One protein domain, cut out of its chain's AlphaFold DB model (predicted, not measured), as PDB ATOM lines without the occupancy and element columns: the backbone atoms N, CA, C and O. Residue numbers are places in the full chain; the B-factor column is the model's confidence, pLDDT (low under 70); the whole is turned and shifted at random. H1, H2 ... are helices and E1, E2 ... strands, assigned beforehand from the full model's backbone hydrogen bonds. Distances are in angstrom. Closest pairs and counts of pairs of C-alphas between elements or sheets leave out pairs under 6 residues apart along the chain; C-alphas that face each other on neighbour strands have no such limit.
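AT A GLANCE: This is residues 55 to 186 of the 528 residues of an uncharacterized protein of Babesia sp. Xinjiang (UniProt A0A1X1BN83). This is a cluster of crossed helices with the long helix H5 in its middle: H4 packs on H5, the first part of H6 crosses H5, and H2 crosses the later part of H6. H3 comes near these four helices, a small hairpin of E1 and E2 lies by H5 and the first residues of H6, and H1 lies far out at one end. The printed part has 132 residues with six named helices and two named strands, in the order H1 E1 E2 H2 H3 H4 H5 H6; the sheet E1 - E2 is antiparallel and the class is mostly helix. The whole is compact, with a radius of gyration of the C-alphas of 14.2 A and spans of 39 by 31 by 30 A.

HOW THE PARTS SIT: Start at H1, residues 55 to 62, which touches no helix. Next find the hairpin of E1, residues 68 to 71, and E2, residues 77 to 80: N 68 and O 80 are 2.8 A apart and N 70 and O 78 2.9 A, both within hydrogen-bond range. Go on to H2, residues 83 to 96, and H3, residues 104 to 113; they are close but not clearly touching, with the C-alphas of Ile 96 and Ala 106 closest at 6.9 A. H4, residues 123 to 137, and H5, residues 145 to 163, form a helical hairpin and touch at a steep tilt of 45 degrees, opposite ways, with the C-alphas of Val 137 and Gln 147 closest at 6.0 A. H6, residues 167 to 185, touches H5 with residues 167 to 174 alone, at a steep tilt of 62 degrees, opposite ways; the C-alphas of Ala 156 and Phe 171 are closest, at 4.9 A. With residues 175 to 182 alone H6 touches H2, at a steep tilt of 56 degrees, the same way; the C-alphas of Leu 92 and Gly 182 are closest, at 6.0 A. H4 and H6 are apart. In H3, H4, H5 and H6 every O i to N i+4 pair is within hydrogen-bond range; in H1 2 of 4 are and in H2 7 of 10.

IN THESE COORDINATES: Find C-alpha 55 at (122.970, 115.173, 119.870), where H1 begins. H2 is 19.7 A long, H4 21.4 A and H5 26.3 A. H6 runs 26.5 A to C-alpha 185 at (126.211, 81.299, 114.951).

THE WHOLE: The two C-alphas farthest apart are those of Asp 55 and Asp 99, at 41.5 A. The printed part has no cut, and no link is long. Look for pLDDT under 70 at 28 residues, among them 55 to 65 and 70 to 78.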
ATOM      1  N   ASP A  55     122.510 115.411 118.488       46.69
ATOM      2  CA  ASP A  55     122.970 115.173 119.870       46.69
ATOM      3  C   ASP A  55     122.815 113.705 120.328       46.69
ATOM      4  O   ASP A  55     123.618 113.190 121.099       46.69
ATOM      5  N   GLU A  56     121.838 112.986 119.772       46.47
ATOM      6  CA  GLU A  56     121.571 111.560 120.005       46.47
ATOM      7  C   GLU A  56     122.760 110.643 119.643       46.47
ATOM      8  O   GLU A  56     122.984 109.605 120.262       46.47
ATOM      9  N   HIS A  57     123.557 111.008 118.635       51.19
ATOM     10  CA  HIS A  57     124.704 110.202 118.198       51.19
ATOM     11  C   HIS A  57     125.961 110.464 119.035       51.19
ATOM     12  O   HIS A  57     126.828 109.594 119.113       51.19
ATOM     13  N   ARG A  58     126.038 111.634 119.680       51.84
ATOM     14  CA  ARG A  58     127.137 112.051 120.559       51.84
ATOM     15  C   ARG A  58     127.192 111.179 121.813       51.84
ATOM     16  O   ARG A  58     128.256 110.679 122.167       51.84
ATOM     17  N   GLU A  59     126.048 110.965 122.459       49.22
ATOM     18  CA  GLU A  59     125.962 110.195 123.705       49.22
ATOM     19  C   GLU A  59     126.281 108.705 123.489       49.22
ATOM     20  O   GLU A  59     127.041 108.104 124.246       49.22
ATOM     21  N   GLU A  60     125.780 108.114 122.406       52.88
ATOM     22  CA  GLU A  60     126.044 106.708 122.084       52.88
ATOM     23  C   GLU A  60     127.490 106.441 121.629       52.88
ATOM     24  O   GLU A  60     128.016 105.346 121.859       52.88
ATOM     25  N   LEU A  61     128.149 107.429 121.013       51.59
ATOM     26  CA  LEU A  61     129.574 107.356 120.687       51.59
ATOM     27  C   LEU A  61     130.427 107.366 121.963       51.59
ATOM     28  O   LEU A  61     131.309 106.524 122.116       51.59
ATOM     29  N   LEU A  62     130.120 108.267 122.905       50.50
ATOM     30  CA  LEU A  62     130.804 108.358 124.200       50.50
ATOM     31  C   LEU A  62     130.642 107.082 125.035       50.50
ATOM     32  O   LEU A  62     131.555 106.709 125.765       50.50
ATOM     33  N   GLN A  63     129.514 106.381 124.900       54.72
ATOM     34  CA  GLN A  63     129.266 105.081 125.540       54.72
ATOM     35  C   GLN A  63     129.948 103.896 124.819       54.72
ATOM     36  O   GLN A  63     129.790 102.744 125.238       54.72
ATOM     37  N   GLY A  64     130.669 104.143 123.716       58.09
ATOM     38  CA  GLY A  64     131.333 103.111 122.913       58.09
ATOM     39  C   GLY A  64     130.365 102.175 122.182       58.09
ATOM     40  O   GLY A  64     130.740 101.058 121.822       58.09
ATOM     41  N   ARG A  65     129.106 102.594 121.988       64.62
ATOM     42  CA  ARG A  65     128.030 101.783 121.386       64.62
ATOM     43  C   ARG A  65     127.898 101.976 119.878       64.62
ATOM     44  O   ARG A  65     127.234 101.172 119.224       64.62
ATOM     45  N   LYS A  66     128.541 103.008 119.327       72.88
ATOM     46  CA  LYS A  66     128.559 103.315 117.894       72.88
ATOM     47  C   LYS A  66     129.989 103.506 117.385       72.88
ATOM     48  O   LYS A  66     130.807 104.135 118.044       72.88
ATOM     49  N   ALA A  67     130.269 102.988 116.195       76.56
ATOM     50  CA  ALA A  67     131.419 103.371 115.388       76.56
ATOM     51  C   ALA A  67     131.146 104.704 114.678       76.56
ATOM     52  O   ALA A  67     129.983 105.088 114.502       76.56
ATOM     53  N   TYR A  68     132.210 105.366 114.231       73.69
ATOM     54  CA  TYR A  68     132.196 106.597 113.450       73.69
ATOM     55  C   TYR A  68     133.022 106.434 112.177       73.69
ATOM     56  O   TYR A  68     134.046 105.755 112.186       73.69
ATOM     57  N   ALA A  69     132.567 107.014 111.073       71.12
ATOM     58  CA  ALA A  69     133.267 106.957 109.802       71.12
ATOM     59  C   ALA A  69     133.312 108.347 109.170       71.12
ATOM     60  O   ALA A  69     132.287 109.020 109.074       71.12
ATOM     61  N   ILE A  70     134.499 108.753 108.732       66.94
ATOM     62  CA  ILE A  70     134.738 110.025 108.056       66.94
ATOM     63  C   ILE A  70     135.207 109.722 106.640       66.94
ATOM     64  O   ILE A  70     136.198 109.017 106.438       66.94
ATOM     65  N   ASP A  71     134.479 110.257 105.667       64.75
ATOM     66  CA  ASP A  71     134.861 110.232 104.261       64.75
ATOM     67  C   ASP A  71     135.738 111.457 103.985       64.75
ATOM     68  O   ASP A  71     135.234 112.576 103.949       64.75
ATOM     69  N   ASN A  72     137.057 111.287 103.863       61.47
ATOM     70  CA  ASN A  72     137.977 112.427 103.801       61.47
ATOM     71  C   ASN A  72     138.125 113.009 102.384       61.47
ATOM     72  O   ASN A  72     139.243 113.335 102.018       61.47
ATOM     73  N   ASP A  73     137.073 113.087 101.558       53.81
ATOM     74  CA  ASP A  73     137.045 113.662 100.185       53.81
ATOM     75  C   ASP A  73     138.142 113.197  99.178       53.81
ATOM     76  O   ASP A  73     138.091 113.522  97.991       53.81
ATOM     77  N   SER A  74     139.116 112.385  99.597       49.50
ATOM     78  CA  SER A  74     140.349 112.031  98.895       49.50
ATOM     79  C   SER A  74     140.581 110.522  98.949       49.50
ATOM     80  O   SER A  74     141.630 110.067  99.385       49.50
ATOM     81  N   SER A  75     139.588 109.714  98.565       54.00
ATOM     82  CA  SER A  75     139.637 108.229  98.526       54.00
ATOM     83  C   SER A  75     140.022 107.498  99.828       54.00
ATOM     84  O   SER A  75     140.008 106.270  99.862       54.00
ATOM     85  N   GLU A  76     140.328 108.229 100.895       60.69
ATOM     86  CA  GLU A  76     140.734 107.729 102.198       60.69
ATOM     87  C   GLU A  76     139.555 107.845 103.158       60.69
ATOM     88  O   GLU A  76     138.995 108.923 103.369       60.69
ATOM     89  N   ILE A  77     139.189 106.718 103.758       69.31
ATOM     90  CA  ILE A  77     138.117 106.637 104.743       69.31
ATOM     91  C   ILE A  77     138.768 106.418 106.101       69.31
ATOM     92  O   ILE A  77     139.539 105.475 106.280       69.31
ATOM     93  N   THR A  78     138.442 107.265 107.073       68.06
ATOM     94  CA  THR A  78     138.845 107.047 108.464       68.06
ATOM     95  C   THR A  78     137.703 106.386 109.213       68.06
ATOM     96  O   THR A  78     136.633 106.971 109.369       68.06
ATOM     97  N   LEU A  79     137.935 105.163 109.684       74.94
ATOM     98  CA  LEU A  79     136.992 104.425 110.515       74.94
ATOM     99  C   LEU A  79     137.466 104.457 111.964       74.94
ATOM    100  O   LEU A  79     138.568 104.015 112.276       74.94
ATOM    101  N   PHE A  80     136.609 104.943 112.849       71.06
ATOM    102  CA  PHE A  80     136.773 104.833 114.288       71.06
ATOM    103  C   PHE A  80     135.781 103.798 114.815       71.06
ATOM    104  O   PHE A  80     134.571 104.027 114.843       71.06
ATOM    105  N   VAL A  81     136.285 102.634 115.214       76.19
ATOM    106  CA  VAL A  81     135.471 101.547 115.767       76.19
ATOM    107  C   VAL A  81     135.912 101.328 117.216       76.19
ATOM    108  O   VAL A  81     136.998 100.789 117.416       76.19
ATOM    109  N   PRO A  82     135.108 101.724 118.224       67.44
ATOM    110  CA  PRO A  82     135.432 101.489 119.630       67.44
ATOM    111  C   PRO A  82     135.742 100.019 119.907       67.44
ATOM    112  O   PRO A  82     135.101  99.139 119.319       67.44
ATOM    113  N   TRP A  83     136.649  99.731 120.846       66.31
ATOM    114  CA  TRP A  83     137.097  98.357 121.106       66.31
ATOM    115  C   TRP A  83     135.947  97.391 121.435       66.31
ATOM    116  O   TRP A  83     135.925  96.251 120.965       66.31
ATOM    117  N   ARG A  84     134.922  97.878 122.152       68.38
ATOM    118  CA  ARG A  84     133.679  97.141 122.454       68.38
ATOM    119  C   ARG A  84     132.965  96.598 121.212       68.38
ATOM    120  O   ARG A  84     132.366  95.527 121.277       68.38
ATOM    121  N   LEU A  85     133.033  97.309 120.087       77.56
ATOM    122  CA  LEU A  85     132.508  96.856 118.797       77.56
ATOM    123  C   LEU A  85     133.577  96.129 117.977       77.56
ATOM    124  O   LEU A  85     133.273  95.142 117.312       77.56
ATOM    125  N   HIS A  86     134.825  96.589 118.041       82.94
ATOM    126  CA  HIS A  86     135.943  96.033 117.289       82.94
ATOM    127  C   HIS A  86     136.201  94.570 117.651       82.94
ATOM    128  O   HIS A  86     136.214  93.707 116.777       82.94
ATOM    129  N   ARG A  87     136.346  94.261 118.945       77.81
ATOM    130  CA  ARG A  87     136.722  92.930 119.434       77.81
ATOM    131  C   ARG A  87     135.786  91.804 118.978       77.81
ATOM    132  O   ARG A  87     136.286  90.805 118.459       77.81
ATOM    133  N   PRO A  88     134.450  91.896 119.133       82.75
ATOM    134  CA  PRO A  88     133.561  90.841 118.649       82.75
ATOM    135  C   PRO A  88     133.590  90.685 117.121       82.75
ATOM    136  O   PRO A  88     133.426  89.570 116.623       82.75
ATOM    137  N   ILE A  89     133.835  91.765 116.375       88.19
ATOM    138  CA  ILE A  89     133.926  91.744 114.909       88.19
ATOM    139  C   ILE A  89     135.247  91.120 114.449       88.19
ATOM    140  O   ILE A  89     135.250  90.288 113.544       88.19
ATOM    141  N   GLU A  90     136.353  91.454 115.109       87.25
ATOM    142  CA  GLU A  90     137.667  90.852 114.887       87.25
ATOM    143  C   GLU A  90     137.641  89.347 115.174       87.25
ATOM    144  O   GLU A  90     138.085  88.549 114.350       87.25
ATOM    145  N   MET A  91     137.036  88.924 116.289       85.56
ATOM    146  CA  MET A  91     136.867  87.499 116.594       85.56
ATOM    147  C   MET A  91     136.024  86.770 115.541       85.56
ATOM    148  O   MET A  91     136.300  85.610 115.227       85.56
ATOM    149  N   LEU A  92     134.989  87.421 114.999       89.62
ATOM    150  CA  LEU A  92     134.192  86.863 113.906       89.62
ATOM    151  C   LEU A  92     135.030  86.725 112.630       89.62
ATOM    152  O   LEU A  92     134.986  85.674 111.990       89.62
ATOM    153  N   PHE A  93     135.821  87.745 112.292       90.25
ATOM    154  CA  PHE A  93     136.732  87.724 111.150       90.25
ATOM    155  C   PHE A  93     137.765  86.599 111.275       90.25
ATOM    156  O   PHE A  93     137.863  85.769 110.376       90.25
ATOM    157  N   GLN A  94     138.472  86.506 112.404       88.25
ATOM    158  CA  GLN A  94     139.541  85.522 112.624       88.25
ATOM    159  C   GLN A  94     139.061  84.067 112.531       88.25
ATOM    160  O   GLN A  94     139.839  83.187 112.185       88.25
ATOM    161  N   ARG A  95     137.781  83.793 112.810       86.19
ATOM    162  CA  ARG A  95     137.203  82.443 112.656       86.19
ATOM    163  C   ARG A  95     136.945  82.049 111.207       86.19
ATOM    164  O   ARG A  95     136.850  80.861 110.910       86.19
ATOM    165  N   ILE A  96     136.737  83.037 110.345       87.69
ATOM    166  CA  ILE A  96     136.426  82.845 108.926       87.69
ATOM    167  C   ILE A  96     137.706  82.960 108.089       87.69
ATOM    168  O   ILE A  96     137.832  82.310 107.050       87.69
ATOM    169  N   ALA A  97     138.644  83.788 108.542       87.62
ATOM    170  CA  ALA A  97     139.941  83.991 107.933       87.62
ATOM    171  C   ALA A  97     140.844  82.758 108.090       87.62
ATOM    172  O   ALA A  97     140.833  82.072 109.110       87.62
ATOM    173  N   VAL A  98     141.658  82.510 107.069       83.94
ATOM    174  CA  VAL A  98     142.754  81.536 107.085       83.94
ATOM    175  C   VAL A  98     144.046  82.342 107.018       83.94
ATOM    176  O   VAL A  98     144.161  83.235 106.182       83.94
ATOM    177  N   ASP A  99     144.984  82.090 107.931       82.69
ATOM    178  CA  ASP A  99     146.239  82.853 108.043       82.69
ATOM    179  C   ASP A  99     146.018  84.378 108.118       82.69
ATOM    180  O   ASP A  99     146.674  85.169 107.440       82.69
ATOM    181  N   SER A 100     145.036  84.795 108.928       83.12
ATOM    182  CA  SER A 100     144.622  86.198 109.110       83.12
ATOM    183  C   SER A 100     144.098  86.896 107.848       83.12
ATOM    184  O   SER A 100     143.944  88.118 107.840       83.12
ATOM    185  N   ARG A 101     143.775  86.142 106.792       86.81
ATOM    186  CA  ARG A 101     143.173  86.661 105.560       86.81
ATOM    187  C   ARG A 101     141.871  85.944 105.237       86.81
ATOM    188  O   ARG A 101     141.784  84.718 105.242       86.81
ATOM    189  N   MET A 102     140.833  86.705 104.923       90.06
ATOM    190  CA  MET A 102     139.540  86.162 104.520       90.06
ATOM    191  C   MET A 102     139.421  86.172 102.996       90.06
ATOM    192  O   MET A 102     139.663  87.186 102.352       90.06
ATOM    193  N   SER A 103     139.018  85.053 102.394       90.88
ATOM    194  CA  SER A 103     138.785  85.006 100.946       90.88
ATOM    195  C   SER A 103     137.559  85.830 100.538       90.88
ATOM    196  O   SER A 103     136.581  85.938 101.286       90.88
ATOM    197  N   THR A 104     137.557  86.360  99.315       89.00
ATOM    198  CA  THR A 104     136.403  87.087  98.743       89.00
ATOM    199  C   THR A 104     135.111  86.259  98.774       89.00
ATOM    200  O   THR A 104     134.033  86.777  99.080       89.00
ATOM    201  N   ALA A 105     135.204  84.947  98.540       88.31
ATOM    202  CA  ALA A 105     134.076  84.024  98.642       88.31
ATOM    203  C   ALA A 105     133.542  83.895 100.080       88.31
ATOM    204  O   ALA A 105     132.328  83.817 100.285       88.31
ATOM    205  N   ALA A 106     134.426  83.888 101.081       89.50
ATOM    206  CA  ALA A 106     134.034  83.855 102.485       89.50
ATOM    207  C   ALA A 106     133.370  85.170 102.924       89.50
ATOM    208  O   ALA A 106     132.349  85.129 103.613       89.50
ATOM    209  N   PHE A 107     133.854  86.317 102.430       90.44
ATOM    210  CA  PHE A 107     133.191  87.608 102.629       90.44
ATOM    211  C   PHE A 107     131.756  87.605 102.084       90.44
ATOM    212  O   PHE A 107     130.822  87.964 102.800       90.44
ATOM    213  N   ARG A 108     131.548  87.128 100.846       89.75
ATOM    214  CA  ARG A 108     130.200  87.022 100.249       89.75
ATOM    215  C   ARG A 108     129.277  86.134 101.089       89.75
ATOM    216  O   ARG A 108     128.150  86.525 101.380       89.75
ATOM    217  N   LYS A 109     129.770  84.981 101.555       89.56
ATOM    218  CA  LYS A 109     129.012  84.094 102.456       89.56
ATOM    219  C   LYS A 109     128.645  84.772 103.777       89.56
ATOM    220  O   LYS A 109     127.542  84.554 104.268       89.56
ATOM    221  N   LEU A 110     129.538  85.583 104.346       90.81
ATOM    222  CA  LEU A 110     129.270  86.328 105.578       90.81
ATOM    223  C   LEU A 110     128.190  87.395 105.370       90.81
ATOM    224  O   LEU A 110     127.257  87.478 106.168       90.81
ATOM    225  N   VAL A 111     128.287  88.173 104.287       89.75
ATOM    226  CA  VAL A 111     127.277  89.180 103.908       89.75
ATOM    227  C   VAL A 111     125.891  88.543 103.772       89.75
ATOM    228  O   VAL A 111     124.897  89.129 104.213       89.75
ATOM    229  N   ASP A 112     125.840  87.332 103.224       88.50
ATOM    230  CA  ASP A 112     124.605  86.577 103.015       88.50
ATOM    231  C   ASP A 112     124.056  85.992 104.307       88.50
ATOM    232  O   ASP A 112     122.881  86.186 104.618       88.50
ATOM    233  N   GLY A 113     124.913  85.327 105.085       85.69
ATOM    234  CA  GLY A 113     124.540  84.717 106.358       85.69
ATOM    235  C   GLY A 113     124.029  85.742 107.369       85.69
ATOM    236  O   GLY A 113     123.014  85.508 108.025       85.69
ATOM    237  N   ALA A 114     124.677  86.907 107.448       88.62
ATOM    238  CA  ALA A 114     124.262  88.002 108.321       88.62
ATOM    239  C   ALA A 114     123.169  88.902 107.704       88.62
ATOM    240  O   ALA A 114     122.744  89.866 108.340       88.62
ATOM    241  N   ALA A 115     122.698  88.600 106.486       87.25
ATOM    242  CA  ALA A 115     121.684  89.370 105.761       87.25
ATOM    243  C   ALA A 115     121.990  90.883 105.704       87.25
ATOM    244  O   ALA A 115     121.113  91.727 105.917       87.25
ATOM    245  N   LEU A 116     123.250  91.238 105.430       86.62
ATOM    246  CA  LEU A 116     123.704  92.634 105.430       86.62
ATOM    247  C   LEU A 116     123.256  93.398 104.180       86.62
ATOM    248  O   LEU A 116     123.150  94.627 104.221       86.62
ATOM    249  N   PHE A 117     122.966  92.677 103.094       84.94
ATOM    250  CA  PHE A 117     122.518  93.245 101.828       84.94
ATOM    251  C   PHE A 117     121.011  93.587 101.853       84.94
ATOM    252  O   PHE A 117     120.215  92.800 102.374       84.94
ATOM    253  N   PRO A 118     120.570  94.726 101.280       79.75
ATOM    254  CA  PRO A 118     119.148  95.066 101.193       79.75
ATOM    255  C   PRO A 118     118.325  93.998 100.451       79.75
ATOM    256  O   PRO A 118     118.671  93.593  99.343       79.75
ATOM    257  N   ARG A 119     117.190  93.576 101.029       71.75
ATOM    258  CA  ARG A 119     116.343  92.475 100.513       71.75
ATOM    259  C   ARG A 119     115.625  92.762  99.184       71.75
ATOM    260  O   ARG A 119     115.049  91.852  98.603       71.75
ATOM    261  N   SER A 120     115.612  94.009  98.717       60.78
ATOM    262  CA  SER A 120     114.814  94.466  97.568       60.78
ATOM    263  C   SER A 120     115.498  94.326  96.199       60.78
ATOM    264  O   SER A 120     114.931  94.762  95.198       60.78
ATOM    265  N   GLN A 121     116.704  93.750  96.124       66.44
ATOM    266  CA  GLN A 121     117.500  93.673  94.889       66.44
ATOM    267  C   GLN A 121     117.628  92.243  94.350       66.44
ATOM    268  O   GLN A 121     117.572  91.269  95.097       66.44
ATOM    269  N   SER A 122     117.824  92.118  93.033       73.19
ATOM    270  CA  SER A 122     118.089  90.828  92.392       73.19
ATOM    271  C   SER A 122     119.462  90.275  92.793       73.19
ATOM    272  O   SER A 122     120.409  91.035  92.999       73.19
ATOM    273  N   SER A 123     119.587  88.944  92.851       77.19
ATOM    274  CA  SER A 123     120.847  88.254  93.181       77.19
ATOM    275  C   SER A 123     122.011  88.702  92.294       77.19
ATOM    276  O   SER A 123     123.081  89.006  92.799       77.19
ATOM    277  N   ARG A 124     121.766  88.862  90.987       77.50
ATOM    278  CA  ARG A 124     122.770  89.336  90.025       77.50
ATOM    279  C   ARG A 124     123.313  90.731  90.355       77.50
ATOM    280  O   ARG A 124     124.518  90.918  90.378       77.50
ATOM    281  N   LYS A 125     122.437  91.694  90.673       81.44
ATOM    282  CA  LYS A 125     122.869  93.055  91.048       81.44
ATOM    283  C   LYS A 125     123.686  93.054  92.333       81.44
ATOM    284  O   LYS A 125     124.620  93.834  92.470       81.44
ATOM    285  N   LYS A 126     123.309  92.201  93.284       84.62
ATOM    286  CA  LYS A 126     124.051  92.029  94.528       84.62
ATOM    287  C   LYS A 126     125.475  91.537  94.261       84.62
ATOM    288  O   LYS A 126     126.403  92.111  94.822       84.62
ATOM    289  N   ASP A 127     125.642  90.534  93.405       84.31
ATOM    290  CA  ASP A 127     126.966  90.006  93.068       84.31
ATOM    291  C   ASP A 127     127.830  91.063  92.358       84.31
ATOM    292  O   ASP A 127     128.964  91.276  92.784       84.31
ATOM    293  N   ASP A 128     127.265  91.807  91.395       84.25
ATOM    294  CA  ASP A 128     127.959  92.903  90.692       84.25
ATOM    295  C   ASP A 128     128.453  93.995  91.670       84.25
ATOM    296  O   ASP A 128     129.567  94.509  91.560       84.25
ATOM    297  N   ILE A 129     127.631  94.352  92.664       86.88
ATOM    298  CA  ILE A 129     127.974  95.374  93.668       86.88
ATOM    299  C   ILE A 129     129.044  94.865  94.634       86.88
ATOM    300  O   ILE A 129     129.962  95.609  94.977       86.88
ATOM    301  N   LEU A 130     128.939  93.615  95.089       87.69
ATOM    302  CA  LEU A 130     129.948  93.024  95.968       87.69
ATOM    303  C   LEU A 130     131.287  92.865  95.245       87.69
ATOM    304  O   LEU A 130     132.330  93.078  95.857       87.69
ATOM    305  N   GLU A 131     131.272  92.534  93.955       87.69
ATOM    306  CA  GLU A 131     132.469  92.500  93.115       87.69
ATOM    307  C   GLU A 131     133.096  93.887  92.965       87.69
ATOM    308  O   GLU A 131     134.296  94.038  93.190       87.69
ATOM    309  N   TYR A 132     132.285  94.917  92.712       86.75
ATOM    310  CA  TYR A 132     132.756  96.301  92.669       86.75
ATOM    311  C   TYR A 132     133.376  96.768  93.998       86.75
ATOM    312  O   TYR A 132     134.431  97.402  93.998       86.75
ATOM    313  N   ILE A 133     132.744  96.454  95.135       87.75
ATOM    314  CA  ILE A 133     133.257  96.810  96.468       87.75
ATOM    315  C   ILE A 133     134.577  96.091  96.748       87.75
ATOM    316  O   ILE A 133     135.526  96.718  97.206       87.75
ATOM    317  N   LEU A 134     134.663  94.791  96.459       86.56
ATOM    318  CA  LEU A 134     135.890  94.029  96.692       86.56
ATOM    319  C   LEU A 134     137.033  94.512  95.789       86.56
ATOM    320  O   LEU A 134     138.141  94.695  96.282       86.56
ATOM    321  N   GLY A 135     136.755  94.834  94.522       83.25
ATOM    322  CA  GLY A 135     137.748  95.409  93.604       83.25
ATOM    323  C   GLY A 135     138.195  96.834  93.959       83.25
ATOM    324  O   GLY A 135     139.194  97.311  93.435       83.25
ATOM    325  N   ARG A 136     137.474  97.532  94.847       81.12
ATOM    326  CA  ARG A 136     137.868  98.844  95.396       81.12
ATOM    327  C   ARG A 136     138.801  98.738  96.598       81.12
ATOM    328  O   ARG A 136     139.451  99.721  96.935       81.12
ATOM    329  N   VAL A 137     138.804  97.593  97.269       77.19
ATOM    330  CA  VAL A 137     139.479  97.403  98.557       77.19
ATOM    331  C   VAL A 137     140.690  96.480  98.428       77.19
ATOM    332  O   VAL A 137     141.601  96.563  99.250       77.19
ATOM    333  N   VAL A 138     140.729  95.622  97.403       71.88
ATOM    334  CA  VAL A 138     141.791  94.628  97.232       71.88
ATOM    335  C   VAL A 138     142.262  94.526  95.789       71.88
ATOM    336  O   VAL A 138     141.452  94.472  94.867       71.88
ATOM    337  N   ASP A 139     143.574  94.356  95.633       62.50
ATOM    338  CA  ASP A 139     144.222  93.943  94.383       62.50
ATOM    339  C   ASP A 139     144.397  92.402  94.279       62.50
ATOM    340  O   ASP A 139     144.943  91.896  93.301       62.50
ATOM    341  N   ILE A 140     143.981  91.638  95.303       61.91
ATOM    342  CA  ILE A 140     144.246  90.196  95.517       61.91
ATOM    343  C   ILE A 140     142.948  89.487  95.981       61.91
ATOM    344  O   ILE A 140     142.075  90.109  96.572       61.91
ATOM    345  N   ASP A 141     142.812  88.169  95.789       76.88
ATOM    346  CA  ASP A 141     141.623  87.354  96.149       76.88
ATOM    347  C   ASP A 141     141.295  87.230  97.663       76.88
ATOM    348  O   ASP A 141     140.429  86.438  98.065       76.88
ATOM    349  N   SER A 142     141.961  87.990  98.537       83.75
ATOM    350  CA  SER A 142     141.817  87.891  99.996       83.75
ATOM    351  C   SER A 142     141.901  89.252 100.689       83.75
ATOM    352  O   SER A 142     142.836  89.996 100.408       83.75
ATOM    353  N   VAL A 143     141.008  89.518 101.645       86.06
ATOM    354  CA  VAL A 143     140.992  90.722 102.493       86.06
ATOM    355  C   VAL A 143     141.670  90.468 103.844       86.06
ATOM    356  O   VAL A 143     141.418  89.438 104.477       86.06
ATOM    357  N   ASP A 144     142.501  91.404 104.302       88.00
ATOM    358  CA  ASP A 144     142.876  91.513 105.720       88.00
ATOM    359  C   ASP A 144     141.751  92.173 106.546       88.00
ATOM    360  O   ASP A 144     140.640  92.401 106.049       88.00
ATOM    361  N   PHE A 145     141.982  92.388 107.842       86.25
ATOM    362  CA  PHE A 145     140.934  92.844 108.753       86.25
ATOM    363  C   PHE A 145     140.527  94.304 108.494       86.25
ATOM    364  O   PHE A 145     139.339  94.637 108.473       86.25
ATOM    365  N   GLU A 146     141.495  95.172 108.230       86.31
ATOM    366  CA  GLU A 146     141.291  96.582 107.912       86.31
ATOM    367  C   GLU A 146     140.560  96.737 106.572       86.31
ATOM    368  O   GLU A 146     139.578  97.481 106.471       86.31
ATOM    369  N   GLN A 147     140.964  95.965 105.558       87.19
ATOM    370  CA  GLN A 147     140.261  95.860 104.278       87.19
ATOM    371  C   GLN A 147     138.837  95.338 104.467       87.19
ATOM    372  O   GLN A 147     137.892  95.852 103.870       87.19
ATOM    373  N   PHE A 148     138.633  94.355 105.341       89.75
ATOM    374  CA  PHE A 148     137.294  93.879 105.666       89.75
ATOM    375  C   PHE A 148     136.401  94.988 106.247       89.75
ATOM    376  O   PHE A 148     135.269  95.159 105.780       89.75
ATOM    377  N   LEU A 149     136.895  95.781 107.204       89.50
ATOM    378  CA  LEU A 149     136.150  96.918 107.760       89.50
ATOM    379  C   LEU A 149     135.846  97.983 106.697       89.50
ATOM    380  O   LEU A 149     134.727  98.503 106.644       89.50
ATOM    381  N   HIS A 150     136.799  98.259 105.807       87.19
ATOM    382  CA  HIS A 150     136.595  99.173 104.685       87.19
ATOM    383  C   HIS A 150     135.507  98.656 103.724       87.19
ATOM    384  O   HIS A 150     134.577  99.391 103.382       87.19
ATOM    385  N   ALA A 151     135.546  97.375 103.352       88.50
ATOM    386  CA  ALA A 151     134.527  96.753 102.505       88.50
ATOM    387  C   ALA A 151     133.128  96.798 103.151       88.50
ATOM    388  O   ALA A 151     132.135  97.060 102.465       88.50
ATOM    389  N   LEU A 152     133.035  96.604 104.473       90.62
ATOM    390  CA  LEU A 152     131.782  96.769 105.215       90.62
ATOM    391  C   LEU A 152     131.264  98.205 105.173       90.62
ATOM    392  O   LEU A 152     130.058  98.407 105.029       90.62
ATOM    393  N   PHE A 153     132.147  99.196 105.281       88.25
ATOM    394  CA  PHE A 153     131.745 100.594 105.200       88.25
ATOM    395  C   PHE A 153     131.253 100.975 103.798       88.25
ATOM    396  O   PHE A 153     130.202 101.600 103.670       88.25
ATOM    397  N   LEU A 154     131.918 100.523 102.730       87.75
ATOM    398  CA  LEU A 154     131.434 100.734 101.358       87.75
ATOM    399  C   LEU A 154     130.073 100.064 101.115       87.75
ATOM    400  O   LEU A 154     129.186 100.646 100.482       87.75
ATOM    401  N   LEU A 155     129.867  98.868 101.671       89.19
ATOM    402  CA  LEU A 155     128.563  98.208 101.644       89.19
ATOM    403  C   LEU A 155     127.510  98.994 102.444       89.19
ATOM    404  O   LEU A 155     126.358  99.094 102.013       89.19
ATOM    405  N   ALA A 156     127.900  99.606 103.563       88.44
ATOM    406  CA  ALA A 156     127.034 100.488 104.334       88.44
ATOM    407  C   ALA A 156     126.655 101.758 103.561       88.44
ATOM    408  O   ALA A 156     125.483 102.130 103.600       88.44
ATOM    409  N   LYS A 157     127.574 102.367 102.795       86.25
ATOM    410  CA  LYS A 157     127.256 103.492 101.891       86.25
ATOM    411  C   LYS A 157     126.207 103.101 100.857       86.25
ATOM    412  O   LYS A 157     125.201 103.790 100.684       86.25
ATOM    413  N   TYR A 158     126.385 101.945 100.215       86.50
ATOM    414  CA  TYR A 158     125.391 101.429  99.274       86.50
ATOM    415  C   TYR A 158     124.028 101.214  99.953       86.50
ATOM    416  O   TYR A 158     122.988 101.655  99.455       86.50
ATOM    417  N   ARG A 159     124.024 100.576 101.126       86.50
ATOM    418  CA  ARG A 159     122.811 100.331 101.914       86.50
ATOM    419  C   ARG A 159     122.128 101.633 102.342       86.50
ATOM    420  O   ARG A 159     120.902 101.700 102.283       86.50
ATOM    421  N   ALA A 160     122.894 102.646 102.731       82.94
ATOM    422  CA  ALA A 160     122.401 103.971 103.090       82.94
ATOM    423  C   ALA A 160     121.676 104.637 101.915       82.94
ATOM    424  O   ALA A 160     120.534 105.074 102.071       82.94
ATOM    425  N   ALA A 161     122.274 104.601 100.720       83.00
ATOM    426  CA  ALA A 161     121.670 105.129  99.499       83.00
ATOM    427  C   ALA A 161     120.359 104.411  99.125       83.00
ATOM    428  O   ALA A 161     119.375 105.057  98.763       83.00
ATOM    429  N   VAL A 162     120.310 103.079  99.250       83.44
ATOM    430  CA  VAL A 162     119.105 102.285  98.939       83.44
ATOM    431  C   VAL A 162     117.988 102.505  99.962       83.44
ATOM    432  O   VAL A 162     116.824 102.622  99.581       83.44
ATOM    433  N   LEU A 163     118.324 102.548 101.253       81.12
ATOM    434  CA  LEU A 163     117.351 102.674 102.346       81.12
ATOM    435  C   LEU A 163     117.006 104.129 102.693       81.12
ATOM    436  O   LEU A 163     116.132 104.348 103.528       81.12
ATOM    437  N   ARG A 164     117.657 105.110 102.053       79.12
ATOM    438  CA  ARG A 164     117.513 106.552 102.328       79.12
ATOM    439  C   ARG A 164     117.779 106.908 103.796       79.12
ATOM    440  O   ARG A 164     117.061 107.709 104.391       79.12
ATOM    441  N   VAL A 165     118.814 106.301 104.373       77.62
ATOM    442  CA  VAL A 165     119.320 106.603 105.724       77.62
ATOM    443  C   VAL A 165     120.729 107.181 105.632       77.62
ATOM    444  O   VAL A 165     121.341 107.146 104.569       77.62
ATOM    445  N   THR A 166     121.264 107.708 106.733       78.25
ATOM    446  CA  THR A 166     122.653 108.191 106.756       78.25
ATOM    447  C   THR A 166     123.643 107.026 106.687       78.25
ATOM    448  O   THR A 166     123.372 105.935 107.202       78.25
ATOM    449  N   GLU A 167     124.817 107.260 106.091       80.56
ATOM    450  CA  GLU A 167     125.906 106.271 106.018       80.56
ATOM    451  C   GLU A 167     126.294 105.771 107.412       80.56
ATOM    452  O   GLU A 167     126.410 104.567 107.637       80.56
ATOM    453  N   GLN A 168     126.358 106.687 108.382       77.12
ATOM    454  CA  GLN A 168     126.674 106.374 109.772       77.12
ATOM    455  C   GLN A 168     125.643 105.453 110.436       77.12
ATOM    456  O   GLN A 168     126.002 104.554 111.200       77.12
ATOM    457  N   CYS A 169     124.355 105.663 110.150       78.19
ATOM    458  CA  CYS A 169     123.284 104.815 110.663       78.19
ATOM    459  C   CYS A 169     123.337 103.421 110.025       78.19
ATOM    460  O   CYS A 169     123.197 102.417 110.724       78.19
ATOM    461  N   ALA A 170     123.557 103.350 108.708       82.94
ATOM    462  CA  ALA A 170     123.670 102.080 107.997       82.94
ATOM    463  C   ALA A 170     124.889 101.272 108.463       82.94
ATOM    464  O   ALA A 170     124.773 100.063 108.670       82.94
ATOM    465  N   PHE A 171     126.026 101.939 108.677       88.06
ATOM    466  CA  PHE A 171     127.261 101.303 109.123       88.06
ATOM    467  C   PHE A 171     127.113 100.731 110.531       88.06
ATOM    468  O   PHE A 171     127.318  99.536 110.726       88.06
ATOM    469  N   ASN A 172     126.638 101.530 111.489       85.75
ATOM    470  CA  ASN A 172     126.390 101.056 112.853       85.75
ATOM    471  C   ASN A 172     125.397  99.895 112.903       85.75
ATOM    472  O   ASN A 172     125.670  98.879 113.537       85.75
ATOM    473  N   HIS A 173     124.289  99.992 112.163       86.75
ATOM    474  CA  HIS A 173     123.342  98.886 112.060       86.75
ATOM    475  C   HIS A 173     124.024  97.616 111.527       86.75
ATOM    476  O   HIS A 173     123.751  96.516 112.018       86.75
ATOM    477  N   MET A 174     124.888  97.726 110.515       89.25
ATOM    478  CA  MET A 174     125.610  96.573 109.976       89.25
ATOM    479  C   MET A 174     126.554  95.946 111.005       89.25
ATOM    480  O   MET A 174     126.530  94.724 111.149       89.25
ATOM    481  N   LEU A 175     127.310  96.750 111.755       89.56
ATOM    482  CA  LEU A 175     128.192  96.256 112.819       89.56
ATOM    483  C   LEU A 175     127.394  95.530 113.911       89.56
ATOM    484  O   LEU A 175     127.715  94.393 114.251       89.56
ATOM    485  N   THR A 176     126.290  96.109 114.390       87.12
ATOM    486  CA  THR A 176     125.407  95.453 115.370       87.12
ATOM    487  C   THR A 176     124.816  94.149 114.825       87.12
ATOM    488  O   THR A 176     124.727  93.155 115.546       87.12
ATOM    489  N   THR A 177     124.449  94.117 113.539       88.38
ATOM    490  CA  THR A 177     123.920  92.905 112.887       88.38
ATOM    491  C   THR A 177     124.983  91.812 112.800       88.38
ATOM    492  O   THR A 177     124.683  90.651 113.069       88.38
ATOM    493  N   LEU A 178     126.226  92.175 112.475       90.00
ATOM    494  CA  LEU A 178     127.367  91.259 112.448       90.00
ATOM    495  C   LEU A 178     127.683  90.691 113.830       90.00
ATOM    496  O   LEU A 178     127.860  89.482 113.956       90.00
ATOM    497  N   ILE A 179     127.695  91.530 114.866       87.75
ATOM    498  CA  ILE A 179     127.906  91.088 116.250       87.75
ATOM    499  C   ILE A 179     126.796  90.113 116.660       87.75
ATOM    500  O   ILE A 179     127.079  89.019 117.146       87.75
ATOM    501  N   GLY A 180     125.532  90.454 116.388       85.44
ATOM    502  CA  GLY A 180     124.394  89.569 116.648       85.44
ATOM    503  C   GLY A 180     124.459  88.250 115.868       85.44
ATOM    504  O   GLY A 180     124.146  87.194 116.419       85.44
ATOM    505  N   TYR A 181     124.900  88.284 114.609       87.25
ATOM    506  CA  TYR A 181     125.138  87.086 113.799       87.25
ATOM    507  C   TYR A 181     126.251  86.217 114.392       87.25
ATOM    508  O   TYR A 181     126.073  85.004 114.515       87.25
ATOM    509  N   GLY A 182     127.355  86.834 114.823       84.00
ATOM    510  CA  GLY A 182     128.442  86.165 115.531       84.00
ATOM    511  C   GLY A 182     127.938  85.456 116.785       84.00
ATOM    512  O   GLY A 182     128.154  84.262 116.921       84.00
ATOM    513  N   ILE A 183     127.169  86.132 117.641       82.81
ATOM    514  CA  ILE A 183     126.593  85.530 118.858       82.81
ATOM    515  C   ILE A 183     125.687  84.332 118.525       82.81
ATOM    516  O   ILE A 183     125.772  83.289 119.169       82.81
ATOM    517  N   ARG A 184     124.827  84.445 117.504       81.06
ATOM    518  CA  ARG A 184     123.863  83.387 117.137       81.06
ATOM    519  C   ARG A 184     124.506  82.168 116.491       81.06
ATOM    520  O   ARG A 184     124.058  81.048 116.714       81.06
ATOM    521  N   THR A 185     125.515  82.384 115.657       74.12
ATOM    522  CA  THR A 185     126.211  81.299 114.951       74.12
ATOM    523  C   THR A 185     127.338  80.688 115.775       74.12
ATOM    524  O   THR A 185     127.890  79.661 115.387       74.12
ATOM    525  N   MET A 186     127.642  81.282 116.935       64.25
ATOM    526  CA  MET A 186     128.742  80.888 117.801       64.25
ATOM    527  C   MET A 186     128.277  80.746 119.260       64.25
ATOM    528  O   MET A 186     128.477  81.665 120.055       64.25
TER     529      MET A 186